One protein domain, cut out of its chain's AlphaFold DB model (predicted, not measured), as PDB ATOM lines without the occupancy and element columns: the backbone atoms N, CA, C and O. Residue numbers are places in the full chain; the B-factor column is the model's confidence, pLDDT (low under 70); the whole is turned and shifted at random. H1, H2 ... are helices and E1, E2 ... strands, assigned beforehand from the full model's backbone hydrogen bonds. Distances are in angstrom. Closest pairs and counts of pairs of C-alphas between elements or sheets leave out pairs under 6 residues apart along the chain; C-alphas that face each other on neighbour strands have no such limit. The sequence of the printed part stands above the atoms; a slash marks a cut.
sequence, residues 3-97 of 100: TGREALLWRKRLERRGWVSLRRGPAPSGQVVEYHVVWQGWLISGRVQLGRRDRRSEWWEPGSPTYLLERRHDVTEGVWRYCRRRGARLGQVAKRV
ATOM      1  N   THR A   3      28.964  16.772  38.576       65.25
ATOM      2  CA  THR A   3      28.025  16.594  37.450       65.25
ATOM      3  C   THR A   3      28.531  17.091  36.088       65.25
ATOM      4  O   THR A   3      28.200  16.507  35.053       65.25
ATOM      5  N   GLY A   4      29.357  18.144  36.049       79.38
ATOM      6  CA  GLY A   4      29.875  18.704  34.790       79.38
ATOM      7  C   GLY A   4      30.951  17.838  34.127       79.38
ATOM      8  O   GLY A   4      30.987  17.706  32.901       79.38
ATOM      9  N   ARG A   5      31.816  17.201  34.927       89.19
ATOM     10  CA  ARG A   5      32.930  16.384  34.414       89.19
ATOM     11  C   ARG A   5      32.428  15.098  33.766       89.19
ATOM     12  O   ARG A   5      32.943  14.698  32.724       89.19
ATOM     13  N   GLU A   6      31.426  14.458  34.350       91.62
ATOM     14  CA  GLU A   6      30.857  13.213  33.829       91.62
ATOM     15  C   GLU A   6      30.091  13.450  32.529       91.62
ATOM     16  O   GLU A   6      30.322  12.736  31.551       91.62
ATOM     17  N   ALA A   7      29.282  14.515  32.467       91.62
ATOM     18  CA  ALA A   7      28.627  14.944  31.234       91.62
ATOM     19  C   ALA A   7      29.659  15.257  30.132       91.62
ATOM     20  O   ALA A   7      29.512  14.812  28.990       91.62
ATOM     21  N   LEU A   8      30.755  15.943  30.476       93.25
ATOM     22  CA  LEU A   8      31.846  16.226  29.545       93.25
ATOM     23  C   LEU A   8      32.484  14.936  29.006       93.25
ATOM     24  O   LEU A   8      32.671  14.789  27.795       93.25
ATOM     25  N   LEU A   9      32.817  13.990  29.888       94.38
ATOM     26  CA  LEU A   9      33.414  12.708  29.507       94.38
ATOM     27  C   LEU A   9      32.461  11.871  28.649       94.38
ATOM     28  O   LEU A   9      32.890  11.283  27.653       94.38
ATOM     29  N   TRP A  10      31.176  11.846  28.999       94.44
ATOM     30  CA  TRP A  10      30.121  11.220  28.209       94.44
ATOM     31  C   TRP A  10      30.069  11.804  26.791       94.44
ATOM     32  O   TRP A  10      30.176  11.051  25.815       94.44
ATOM     33  N   ARG A  11      30.025  13.136  26.657       95.62
ATOM     34  CA  ARG A  11      30.049  13.814  25.354       95.62
ATOM     35  C   ARG A  11      31.302  13.449  24.565       95.62
ATOM     36  O   ARG A  11      31.201  13.070  23.401       95.62
ATOM     37  N   LYS A  12      32.484  13.525  25.188       96.12
ATOM     38  CA  LYS A  12      33.763  13.170  24.548       96.12
ATOM     39  C   LYS A  12      33.777  11.729  24.038       96.12
ATOM     40  O   LYS A  12      34.295  11.479  22.952       96.12
ATOM     41  N   ARG A  13      33.198  10.778  24.780       95.75
ATOM     42  CA  ARG A  13      33.059   9.381  24.329       95.75
ATOM     43  C   ARG A  13      32.163   9.268  23.095       95.75
ATOM     44  O   ARG A  13      32.479   8.479  22.209       95.75
ATOM     45  N   LEU A  14      31.081  10.046  23.014       96.56
ATOM     46  CA  LEU A  14      30.225  10.081  21.826       96.56
ATOM     47  C   LEU A  14      30.914  10.757  20.635       96.56
ATOM     48  O   LEU A  14      30.832  10.227  19.531       96.56
ATOM     49  N   GLU A  15      31.668  11.843  20.841       96.50
ATOM     50  CA  GLU A  15      32.459  12.468  19.765       96.50
ATOM     51  C   GLU A  15      33.404  11.457  19.097       96.50
ATOM     52  O   GLU A  15      33.439  11.357  17.873       96.50
ATOM     53  N   ARG A  16      34.092  10.621  19.890       96.94
ATOM     54  CA  ARG A  16      34.955   9.540  19.367       96.94
ATOM     55  C   ARG A  16      34.201   8.479  18.555       96.94
ATOM     56  O   ARG A  16      34.824   7.728  17.818       96.94
ATOM     57  N   ARG A  17      32.873   8.398  18.685       95.62
ATOM     58  CA  ARG A  17      31.996   7.480  17.938       95.62
ATOM     59  C   ARG A  17      31.334   8.150  16.724       95.62
ATOM     60  O   ARG A  17      30.347   7.627  16.203       95.62
ATOM     61  N   GLY A  18      31.843   9.305  16.296       95.06
ATOM     62  CA  GLY A  18      31.347  10.036  15.128       95.06
ATOM     63  C   GLY A  18      30.103  10.880  15.401       95.06
ATOM     64  O   GLY A  18      29.351  11.169  14.473       95.06
ATOM     65  N   TRP A  19      29.851  11.246  16.659       97.00
ATOM     66  CA  TRP A  19      28.835  12.244  16.989       97.00
ATOM     67  C   TRP A  19      29.425  13.655  16.944       97.00
ATOM     68  O   TRP A  19      30.579  13.875  17.311       97.00
ATOM     69  N   VAL A  20      28.621  14.627  16.537       96.50
ATOM     70  CA  VAL A  20      28.993  16.039  16.476       96.50
ATOM     71  C   VAL A  20      28.504  16.737  17.737       96.50
ATOM     72  O   VAL A  20      27.338  16.637  18.105       96.50
ATOM     73  N   SER A  21      29.395  17.452  18.418       95.81
ATOM     74  CA  SER A  21      29.027  18.265  19.579       95.81
ATOM     75  C   SER A  21      28.182  19.467  19.176       95.81
ATOM     76  O   SER A  21      28.553  20.206  18.264       95.81
ATOM     77  N   LEU A  22      27.116  19.737  19.935       93.06
ATOM     78  CA  LEU A  22      26.325  20.960  19.778       93.06
ATOM     79  C   LEU A  22      27.151  22.224  20.035       93.06
ATOM     80  O   LEU A  22      26.834  23.276  19.494       93.06
ATOM     81  N   ARG A  23      28.256  22.131  20.790       89.62
ATOM     82  CA  ARG A  23      29.197  23.252  20.966       89.62
ATOM     83  C   ARG A  23      29.979  23.580  19.689       89.62
ATOM     84  O   ARG A  23      30.483  24.686  19.571       89.62
ATOM     85  N   ARG A  24      30.118  22.623  18.762       89.00
ATOM     86  CA  ARG A  24      30.828  22.812  17.484       89.00
ATOM     87  C   ARG A  24      29.917  23.329  16.378       89.00
ATOM     88  O   ARG A  24      30.398  23.991  15.471       89.00
ATOM     89  N   GLY A  25      28.625  23.023  16.437       83.81
ATOM     90  CA  GLY A  25      27.677  23.475  15.429       83.81
ATOM     91  C   GLY A  25      26.266  22.936  15.652       83.81
ATOM     92  O   GLY A  25      26.097  21.904  16.314       83.81
ATOM     93  N   PRO A  26      25.249  23.636  15.118       83.12
ATOM     94  CA  PRO A  26      23.863  23.194  15.209       83.12
ATOM     95  C   PRO A  26      23.651  21.889  14.451       83.12
ATOM     96  O   PRO A  26      24.381  21.570  13.511       83.12
ATOM     97  N   ALA A  27      22.621  21.151  14.857       87.31
ATOM     98  CA  ALA A  27      22.103  20.083  14.023       87.31
ATOM     99  C   ALA A  27      21.495  20.686  12.737       87.31
ATOM    100  O   ALA A  27      20.855  21.738  12.802       87.31
ATOM    101  N   PRO A  28      21.695  20.055  11.570       86.62
ATOM    102  CA  PRO A  28      21.199  20.561  10.297       86.62
ATOM    103  C   PRO A  28      19.671  20.501  10.205       86.62
ATOM    104  O   PRO A  28      19.028  19.592  10.733       86.62
ATOM    105  N   SER A  29      19.093  21.450   9.468       85.56
ATOM    106  CA  SER A  29      17.677  21.445   9.096       85.56
ATOM    107  C   SER A  29      17.394  20.524   7.907       85.56
ATOM    108  O   SER A  29      18.270  20.239   7.093       85.56
ATOM    109  N   GLY A  30      16.149  20.067   7.785       83.88
ATOM    110  CA  GLY A  30      15.656  19.295   6.641       83.88
ATOM    111  C   GLY A  30      16.036  17.813   6.651       83.88
ATOM    112  O   GLY A  30      15.392  17.026   5.963       83.88
ATOM    113  N   GLN A  31      17.002  17.400   7.474       87.88
ATOM    114  CA  GLN A  31      17.416  16.003   7.618       87.88
ATOM    115  C   GLN A  31      17.047  15.439   8.990       87.88
ATOM    116  O   GLN A  31      16.974  16.164   9.981       87.88
ATOM    117  N   VAL A  32      16.804  14.126   9.047       91.56
ATOM    118  CA  VAL A  32      16.565  13.442  10.321       91.56
ATOM    119  C   VAL A  32      17.897  13.263  11.035       91.56
ATOM    120  O   VAL A  32      18.810  12.609  10.521       91.56
ATOM    121  N   VAL A  33      17.990  13.801  12.243       93.00
ATOM    122  CA  VAL A  33      19.138  13.626  13.127       93.00
ATOM    123  C   VAL A  33      18.761  12.769  14.321       93.00
ATOM    124  O   VAL A  33      17.629  12.794  14.804       93.00
ATOM    125  N   GLU A  34      19.733  12.013  14.804       95.25
ATOM    126  CA  GLU A  34      19.723  11.452  16.148       95.25
ATOM    127  C   GLU A  34      20.437  12.429  17.070       95.25
ATOM    128  O   GLU A  34      21.462  12.997  16.688       95.25
ATOM    129  N   TYR A  35      19.931  12.609  18.284       95.50
ATOM    130  CA  TYR A  35      20.562  13.493  19.252       95.50
ATOM    131  C   TYR A  35      20.492  12.943  20.671       95.50
ATOM    132  O   TYR A  35      19.615  12.148  21.021       95.50
ATOM    133  N   HIS A  36      21.428  13.421  21.485       96.44
ATOM    134  CA  HIS A  36      21.441  13.243  22.924       96.44
ATOM    135  C   HIS A  36      21.819  14.562  23.590       96.44
ATOM    136  O   HIS A  36      22.818  15.174  23.215       96.44
ATOM    137  N   VAL A  37      21.050  14.988  24.584       95.69
ATOM    138  CA  VAL A  37      21.210  16.270  25.271       95.69
ATOM    139  C   VAL A  37      21.065  16.062  26.774       95.69
ATOM    140  O   VAL A  37      20.156  15.374  27.225       95.69
ATOM    141  N   VAL A  38      21.965  16.660  27.543       95.06
ATOM    142  CA  VAL A  38      21.892  16.759  28.997       95.06
ATOM    143  C   VAL A  38      21.279  18.109  29.345       95.06
ATOM    144  O   VAL A  38      21.877  19.152  29.069       95.06
ATOM    145  N   TRP A  39      20.095  18.081  29.947       93.75
ATOM    146  CA  TRP A  39      19.323  19.267  30.307       93.75
ATOM    147  C   TRP A  39      18.646  19.049  31.659       93.75
ATOM    148  O   TRP A  39      17.975  18.039  31.855       93.75
ATOM    149  N   GLN A  40      18.867  19.961  32.610       91.50
ATOM    150  CA  GLN A  40      18.258  19.931  33.952       91.50
ATOM    151  C   GLN A  40      18.367  18.570  34.685       91.50
ATOM    152  O   GLN A  40      17.431  18.116  35.339       91.50
ATOM    153  N   GLY A  41      19.508  17.880  34.568       91.62
ATOM    154  CA  GLY A  41      19.723  16.563  35.194       91.62
ATOM    155  C   GLY A  41      19.084  15.379  34.451       91.62
ATOM    156  O   GLY A  41      19.121  14.247  34.935       91.62
ATOM    157  N   TRP A  42      18.542  15.603  33.256       93.75
ATOM    158  CA  TRP A  42      17.998  14.567  32.385       93.75
ATOM    159  C   TRP A  42      18.879  14.365  31.157       93.75
ATOM    160  O   TRP A  42      19.371  15.324  30.567       93.75
ATOM    161  N   LEU A  43      19.047  13.108  30.747       95.31
ATOM    162  CA  LEU A  43      19.533  12.748  29.424       95.31
ATOM    163  C   LEU A  43      18.334  12.560  28.491       95.31
ATOM    164  O   LEU A  43      17.652  11.531  28.513       95.31
ATOM    165  N   ILE A  44      18.113  13.553  27.644       96.00
ATOM    166  CA  ILE A  44      17.094  13.561  26.603       96.00
ATOM    167  C   ILE A  44      17.703  12.982  25.331       96.00
ATOM    168  O   ILE A  44      18.794  13.364  24.917       96.00
ATOM    169  N   SER A  45      17.026  12.018  24.721       95.19
ATOM    170  CA  SER A  45      17.482  11.340  23.510       95.19
ATOM    171  C   SER A  45      16.354  11.264  22.504       95.19
ATOM    172  O   SER A  45      15.215  10.992  22.879       95.19
ATOM    173  N   GLY A  46      16.649  11.438  21.222       94.12
ATOM    174  CA  GLY A  46      15.584  11.397  20.237       94.12
ATOM    175  C   GLY A  46      16.038  11.378  18.795       94.12
ATOM    176  O   GLY A  46      17.229  11.397  18.474       94.12
ATOM    177  N   ARG A  47      15.030  11.330  17.928       93.69
ATOM    178  CA  ARG A  47      15.152  11.534  16.489       93.69
ATOM    179  C   ARG A  47      14.210  12.642  16.072       93.69
ATOM    180  O   ARG A  47      13.017  12.578  16.371       93.69
ATOM    181  N   VAL A  48      14.743  13.629  15.369       91.00
ATOM    182  CA  VAL A  48      13.975  14.785  14.910       91.00
ATOM    183  C   VAL A  48      14.409  15.191  13.510       91.00
ATOM    184  O   VAL A  48      15.570  15.028  13.144       91.00
ATOM    185  N   GLN A  49      13.470  15.723  12.735       89.81
ATOM    186  CA  GLN A  49      13.756  16.464  11.514       89.81
ATOM    187  C   GLN A  49      13.512  17.949  11.787       89.81
ATOM    188  O   GLN A  49      12.363  18.384  11.872       89.81
ATOM    189  N   LEU A  50      14.590  18.715  11.954       81.88
ATOM    190  CA  LEU A  50      14.493  20.150  12.218       81.88
ATOM    191  C   LEU A  50      13.961  20.886  10.980       81.88
ATOM    192  O   LEU A  50      14.288  20.531   9.847       81.88
ATOM    193  N   GLY A  51      13.123  21.902  11.187       76.56
ATOM    194  CA  GLY A  51      12.555  22.724  10.113       76.56
ATOM    195  C   GLY A  51      11.358  22.132   9.352       76.56
ATOM    196  O   GLY A  51      10.847  22.805   8.467       76.56
ATOM    197  N   ARG A  52      10.887  20.914   9.674       68.62
ATOM    198  CA  ARG A  52       9.649  20.344   9.087       68.62
ATOM    199  C   ARG A  52       8.388  20.614   9.926       68.62
ATOM    200  O   ARG A  52       7.283  20.490   9.410       68.62
ATOM    201  N   ARG A  53       8.541  20.943  11.211       58.38
ATOM    202  CA  ARG A  53       7.441  21.274  12.133       58.38
ATOM    203  C   ARG A  53       7.288  22.780  12.311       58.38
ATOM    204  O   ARG A  53       8.179  23.536  11.929       58.38
ATOM    205  N   ASP A  54       6.164  23.175  12.903       60.97
ATOM    206  CA  ASP A  54       5.805  24.556  13.212       60.97
ATOM    207  C   ASP A  54       6.825  25.183  14.180       60.97
ATOM    208  O   ASP A  54       6.733  25.101  15.407       60.97
ATOM    209  N   ARG A  55       7.886  25.737  13.585       63.16
ATOM    210  CA  ARG A  55       9.125  26.155  14.253       63.16
ATOM    211  C   ARG A  55       8.864  27.192  15.342       63.16
ATOM    212  O   ARG A  55       9.630  27.262  16.293       63.16
ATOM    213  N   ARG A  56       7.794  27.987  15.212       61.47
ATOM    214  CA  ARG A  56       7.445  29.057  16.157       61.47
ATOM    215  C   ARG A  56       6.973  28.532  17.511       61.47
ATOM    216  O   ARG A  56       7.392  29.084  18.523       61.47
ATOM    217  N   SER A  57       6.150  27.486  17.533       67.38
ATOM    218  CA  SER A  57       5.585  26.950  18.779       67.38
ATOM    219  C   SER A  57       6.627  26.152  19.563       67.38
ATOM    220  O   SER A  57       6.813  26.374  20.757       67.38
ATOM    221  N   GLU A  58       7.404  25.305  18.880       71.75
ATOM    222  CA  GLU A  58       8.441  24.499  19.538       71.75
ATOM    223  C   GLU A  58       9.633  25.339  20.026       71.75
ATOM    224  O   GLU A  58      10.286  24.962  20.996       71.75
ATOM    225  N   TRP A  59       9.941  26.479  19.394       77.00
ATOM    226  CA  TRP A  59      11.087  27.318  19.778       77.00
ATOM    227  C   TRP A  59      11.023  27.809  21.234       77.00
ATOM    228  O   TRP A  59      12.058  27.970  21.891       77.00
ATOM    229  N   TRP A  60       9.811  28.031  21.744       82.81
ATOM    230  CA  TRP A  60       9.574  28.514  23.105       82.81
ATOM    231  C   TRP A  60       9.180  27.418  24.089       82.81
ATOM    232  O   TRP A  60       9.258  27.659  25.289       82.81
ATOM    233  N   GLU A  61       8.816  26.230  23.606       86.00
ATOM    234  CA  GLU A  61       8.422  25.094  24.437       86.00
ATOM    235  C   GLU A  61       9.655  24.442  25.093       86.00
ATOM    236  O   GLU A  61      10.475  23.829  24.396       86.00
ATOM    237  N   PRO A  62       9.824  24.549  26.426       88.38
ATOM    238  CA  PRO A  62      10.979  23.978  27.105       88.38
ATOM    239  C   PRO A  62      11.057  22.464  26.910       88.38
ATOM    240  O   PRO A  62      10.081  21.740  27.083       88.38
ATOM    241  N   GLY A  63      12.247  21.974  26.564       86.06
ATOM    242  CA  GLY A  63      12.475  20.546  26.342       86.06
ATOM    243  C   GLY A  63      12.030  20.028  24.971       86.06
ATOM    244  O   GLY A  63      12.266  18.852  24.686       86.06
ATOM    245  N   SER A  64      11.455  20.865  24.100       87.94
ATOM    246  CA  SER A  64      11.228  20.493  22.702       87.94
ATOM    247  C   SER A  64      12.566  20.274  21.971       87.94
ATOM    248  O   SER A  64      13.591  20.863  22.340       87.94
ATOM    249  N   PRO A  65      12.609  19.480  20.889       88.25
ATOM    250  CA  PRO A  65      13.835  19.308  20.115       88.25
ATOM    251  C   PRO A  65      14.402  20.626  19.569       88.25
ATOM    252  O   PRO A  65      15.617  20.821  19.581       88.25
ATOM    253  N   THR A  66      13.537  21.539  19.117       86.62
ATOM    254  CA  THR A  66      13.938  22.856  18.600       86.62
ATOM    255  C   THR A  66      14.555  23.708  19.715       86.62
ATOM    256  O   THR A  66      15.651  24.248  19.551       86.62
ATOM    257  N   TYR A  67      13.928  23.737  20.894       88.19
ATOM    258  CA  TYR A  67      14.458  24.405  22.084       88.19
ATOM    259  C   TYR A  67      15.833  23.849  22.492       88.19
ATOM    260  O   TYR A  67      16.771  24.599  22.767       88.19
ATOM    261  N   LEU A  68      15.989  22.524  22.496       90.25
ATOM    262  CA  LEU A  68      17.217  21.868  22.950       90.25
ATOM    263  C   LEU A  68      18.375  21.975  21.945       90.25
ATOM    264  O   LEU A  68      19.525  22.139  22.352       90.25
ATOM    265  N   LEU A  69      18.104  21.863  20.643       88.81
ATOM    266  CA  LEU A  69      19.142  21.762  19.608       88.81
ATOM    267  C   LEU A  69      19.491  23.107  18.962       88.81
ATOM    268  O   LEU A  69      20.669  23.357  18.670       88.81
ATOM    269  N   GLU A  70      18.491  23.965  18.741       85.19
ATOM    270  CA  GLU A  70      18.682  25.283  18.129       85.19
ATOM    271  C   GLU A  70      18.965  26.334  19.212       85.19
ATOM    272  O   GLU A  70      20.038  26.938  19.196       85.19
ATOM    273  N   ARG A  71      18.071  26.487  20.203       85.12
ATOM    274  CA  ARG A  71      18.215  27.506  21.264       85.12
ATOM    275  C   ARG A  71      19.253  27.136  22.331       85.12
ATOM    276  O   ARG A  71      19.931  28.020  22.844       85.12
ATOM    277  N   ARG A  72      19.396  25.843  22.650       87.38
ATOM    278  CA  ARG A  72      20.405  25.280  23.581       87.38
ATOM    279  C   ARG A  72      20.384  25.883  24.990       87.38
ATOM    280  O   ARG A  72      21.399  25.886  25.684       87.38
ATOM    281  N   HIS A  73      19.235  26.387  25.420       84.75
ATOM    282  CA  HIS A  73      19.091  27.017  26.726       84.75
ATOM    283  C   HIS A  73      19.260  25.987  27.853       84.75
ATOM    284  O   HIS A  73      18.598  24.950  27.845       84.75
ATOM    285  N   ASP A  74      20.149  26.266  28.810       88.12
ATOM    286  CA  ASP A  74      20.539  25.384  29.930       88.12
ATOM    287  C   ASP A  74      21.002  23.974  29.537       88.12
ATOM    288  O   ASP A  74      21.038  23.050  30.358       88.12
ATOM    289  N   VAL A  75      21.369  23.774  28.271       91.69
ATOM    290  CA  VAL A  75      21.959  22.516  27.827       91.69
ATOM    291  C   VAL A  75      23.392  22.448  28.341       91.69
ATOM    292  O   VAL A  75      24.257  23.214  27.925       91.69
ATOM    293  N   THR A  76      23.661  21.500  29.240       93.50
ATOM    294  CA  THR A  76      25.002  21.321  29.817       93.50
ATOM    295  C   THR A  76      25.955  20.697  28.798       93.50
ATOM    296  O   THR A  76      27.074  21.172  28.582       93.50
ATOM    297  N   GLU A  77      25.502  19.623  28.151       94.50
ATOM    298  CA  GLU A  77      26.217  18.943  27.077       94.50
ATOM    299  C   GLU A  77      25.227  18.358  26.076       94.50
ATOM    300  O   GLU A  77      24.134  17.942  26.441       94.50
ATOM    301  N   GLY A  78      25.618  18.258  24.812       95.50
ATOM    302  CA  GLY A  78      24.792  17.572  23.832       95.50
ATOM    303  C   GLY A  78      25.515  17.292  22.530       95.50
ATOM    304  O   GLY A  78      26.521  17.923  22.189       95.50
ATOM    305  N   VAL A  79      25.004  16.296  21.824       97.00
ATOM    306  CA  VAL A  79      25.545  15.812  20.563       97.00
ATOM    307  C   VAL A  79      24.432  15.443  19.600       97.00
ATOM    308  O   VAL A  79      23.331  15.075  20.008       97.00
ATOM    309  N   TRP A  80      24.756  15.469  18.316       96.31
ATOM    310  CA  TRP A  80      23.889  15.013  17.245       96.31
ATOM    311  C   TRP A  80      24.677  14.208  16.213       96.31
ATOM    312  O   TRP A  80      25.906  14.247  16.166       96.31
ATOM    313  N   ARG A  81      23.973  13.450  15.382       95.44
ATOM    314  CA  ARG A  81      24.511  12.855  14.155       95.44
ATOM    315  C   ARG A  81      23.392  12.662  13.143       95.44
ATOM    316  O   ARG A  81      22.225  12.585  13.519       95.44
ATOM    317  N   TYR A  82      23.746  12.504  11.875       93.75
ATOM    318  CA  TYR A  82      22.785  12.076  10.864       93.75
ATOM    319  C   TYR A  82      22.181  10.718  11.226       93.75
ATOM    320  O   TYR A  82      22.900   9.787  11.614       93.75
ATOM    321  N   CYS A  83      20.858  10.602  11.112       91.44
ATOM    322  CA  CYS A  83      20.195   9.327  11.320       91.44
ATOM    323  C   CYS A  83      20.599   8.363  10.203       91.44
ATOM    324  O   CYS A  83      20.432   8.647   9.018       91.44
ATOM    325  N   ARG A  84      21.137   7.203  10.584       85.44
ATOM    326  CA  ARG A  84      21.658   6.218   9.621       85.44
ATOM    327  C   ARG A  84      20.552   5.431   8.918       85.44
ATOM    328  O   ARG A  84      20.795   4.832   7.877       85.44
ATOM    329  N   ARG A  85      19.344   5.405   9.491       83.31
ATOM    330  CA  ARG A  85      18.213   4.618   8.992       83.31
ATOM    331  C   ARG A  85      17.171   5.533   8.356       83.31
ATOM    332  O   ARG A  85      16.536   6.332   9.043       83.31
ATOM    333  N   ARG A  86      16.949   5.363   7.051       72.94
ATOM    334  CA  ARG A  86      15.830   6.007   6.350       72.94
ATOM    335  C   ARG A  86      14.503   5.521   6.951       72.94
ATOM    336  O   ARG A  86      14.359   4.338   7.249       72.94
ATOM    337  N   GLY A  87      13.566   6.443   7.179       72.19
ATOM    338  CA  GLY A  87      12.257   6.138   7.773       72.19
ATOM    339  C   GLY A  87      12.275   5.839   9.277       72.19
ATOM    340  O   GLY A  87      11.320   5.265   9.795       72.19
ATOM    341  N   ALA A  88      13.345   6.186  10.004       79.88
ATOM    342  CA  ALA A  88      13.367   6.006  11.452       79.88
ATOM    343  C   ALA A  88      12.239   6.801  12.130       79.88
ATOM    344  O   ALA A  88      12.032   7.980  11.845       79.88
ATOM    345  N   ARG A  89      11.538   6.154  13.070       86.19
ATOM    346  CA  ARG A  89      10.465   6.791  13.840       86.19
ATOM    347  C   ARG A  89      11.017   7.984  14.623       86.19
ATOM    348  O   ARG A  89      11.982   7.839  15.383       86.19
ATOM    349  N   LEU A  90      10.389   9.141  14.415       90.38
ATOM    350  CA  LEU A  90      10.646  10.363  15.171       90.38
ATOM    351  C   LEU A  90      10.093  10.233  16.588       90.38
ATOM    352  O   LEU A  90       9.114   9.521  16.823       90.38
ATOM    353  N   GLY A  91      10.717  10.935  17.523       90.50
ATOM    354  CA  GLY A  91      10.301  10.932  18.915       90.50
ATOM    355  C   GLY A  91      11.441  11.275  19.855       90.50
ATOM    356  O   GLY A  91      12.610  11.314  19.463       90.50
ATOM    357  N   GLN A  92      11.074  11.506  21.105       93.44
ATOM    358  CA  GLN A  92      11.972  11.901  22.174       93.44
ATOM    359  C   GLN A  92      11.656  11.069  23.411       93.44
ATOM    360  O   GLN A  92      10.496  10.791  23.706       93.44
ATOM    361  N   VAL A  93      12.702  10.676  24.124       94.50
ATOM    362  CA  VAL A  93      12.621  10.032  25.432       94.50
ATOM    363  C   VAL A  93      13.534  10.771  26.397       94.50
ATOM    364  O   VAL A  93      14.592  11.270  26.008       94.50
ATOM    365  N   ALA A  94      13.140  10.823  27.662       95.19
ATOM    366  CA  ALA A  94      13.932  11.413  28.729       95.19
ATOM    367  C   ALA A  94      14.173  10.366  29.816       95.19
ATOM    368  O   ALA A  94      13.271   9.621  30.192       95.19
ATOM    369  N   LYS A  95      15.404  10.316  30.321       94.62
ATOM    370  CA  LYS A  95      15.767   9.535  31.506       94.62
ATOM    371  C   LYS A  95      16.689  10.351  32.394       94.62
ATOM    372  O   LYS A  95      17.372  11.244  31.894       94.62
ATOM    373  N   ARG A  96      16.732  10.059  33.692       94.25
ATOM    374  CA  ARG A  96      17.702  10.698  34.592       94.25
ATOM    375  C   ARG A  96      19.117  10.413  34.100       94.25
ATOM    376  O   ARG A  96      19.370   9.354  33.509       94.25
ATOM    377  N   VAL A  97      20.023  11.370  34.283       91.06
ATOM    378  CA  VAL A  97      21.429  11.113  33.965       91.06
ATOM    379  C   VAL A  97      21.927   9.940  34.823       91.06
ATOM    380  O   VAL A  97      21.644   9.898  36.015       91.06
TER     381      VAL A  97
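AT A GLANCE: This is residues 3 to 97 of the 100 residues of an uncharacterized protein of Halomonas organivorans (UniProt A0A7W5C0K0). Picture a twisted sheet of four strands with helices on both of its faces: H1 runs along edge strand E3 on one face, and the short helix H3 packs on the opposite face, with H2 beyond H3 and off the sheet. The long link between H1 and E1 passes by the same edge, where residues 20 to 21 pair with E3. The printed part has 95 residues with three named helices and four named strands, in the order H1 E1 E2 H2 H3 E3 E4; the sheet's order is E3 E1 E2 E4, all antiparallel, and the class is mixed, helices and strands. The whole is compact, with a radius of gyration of the C-alphas of 12.5 A and spans of 35 by 28 by 23 A.

HOW THE PARTS SIT: Start at H1, residues 3 to 15, which is on the sheet at a height of 8.4 A, over E3, residues 75 to 82. It runs along the strands, at 12 degrees to E3 on the local plane; their closest C-alphas are those of Ala 7 and Glu 77, 6.3 A apart. Within the long link that follows H1, residues 20 to 21 pair antiparallel with residues 79 to 80 of E3. Next come E1, residues 32 to 39, and E2, residues 42 to 49, an antiparallel hairpin; look for N 37 and O 44, 2.8 A apart. H2, residues 55 to 60, is not on the sheet but touches H3, residues 65 to 71, about perpendicular at 79 degrees, with the closest C-alphas at Trp 59 and Tyr 67, 5.0 A apart. H3 is on the sheet, on the opposite face from H1, and its C-alpha 68 is 7.3 A from that of Val 37 in E1. H1 is apart from H2 and H3. E2, H2 with H3, and E3 form a split strand-helix-strand unit, two strands that run the same way with E1 between them, and its crossover is right-handed. E3 is the antiparallel neighbour of E1, with N 38 and O 77 at 2.7 A. E4, residues 91 to 96, is the other edge strand, antiparallel to E2, with N 43 and O 95 at 2.8 A. In H1 and H3 every O i to N i+4 pair is within hydrogen-bond range; in H2 it is 1 of 2.

IN THESE COORDINATES: Find C-alpha 3 at (28.025, 16.594, 37.450); from there H1 runs 18.7 A to C-alpha 15. E1 begins at C-alpha 32, (16.565, 13.442, 10.321), and spans 21.0 A, E2 21.4 A. H2 spans 9.2 A and H3 9.4 A. E3 spans 19.9 A, and E4, 17.3 A long, ends at C-alpha 96, (17.702, 10.698, 34.592).

THE WHOLE: The C-alphas farthest apart are those of Arg 5 and Asp 54, 35.4 A. The printed part has no cut, and the link from H1 to E1, 16 residues, is long. The mean pLDDT of the printed part is 88.2; look for values under 70 at residue 3 and residues 52 to 57.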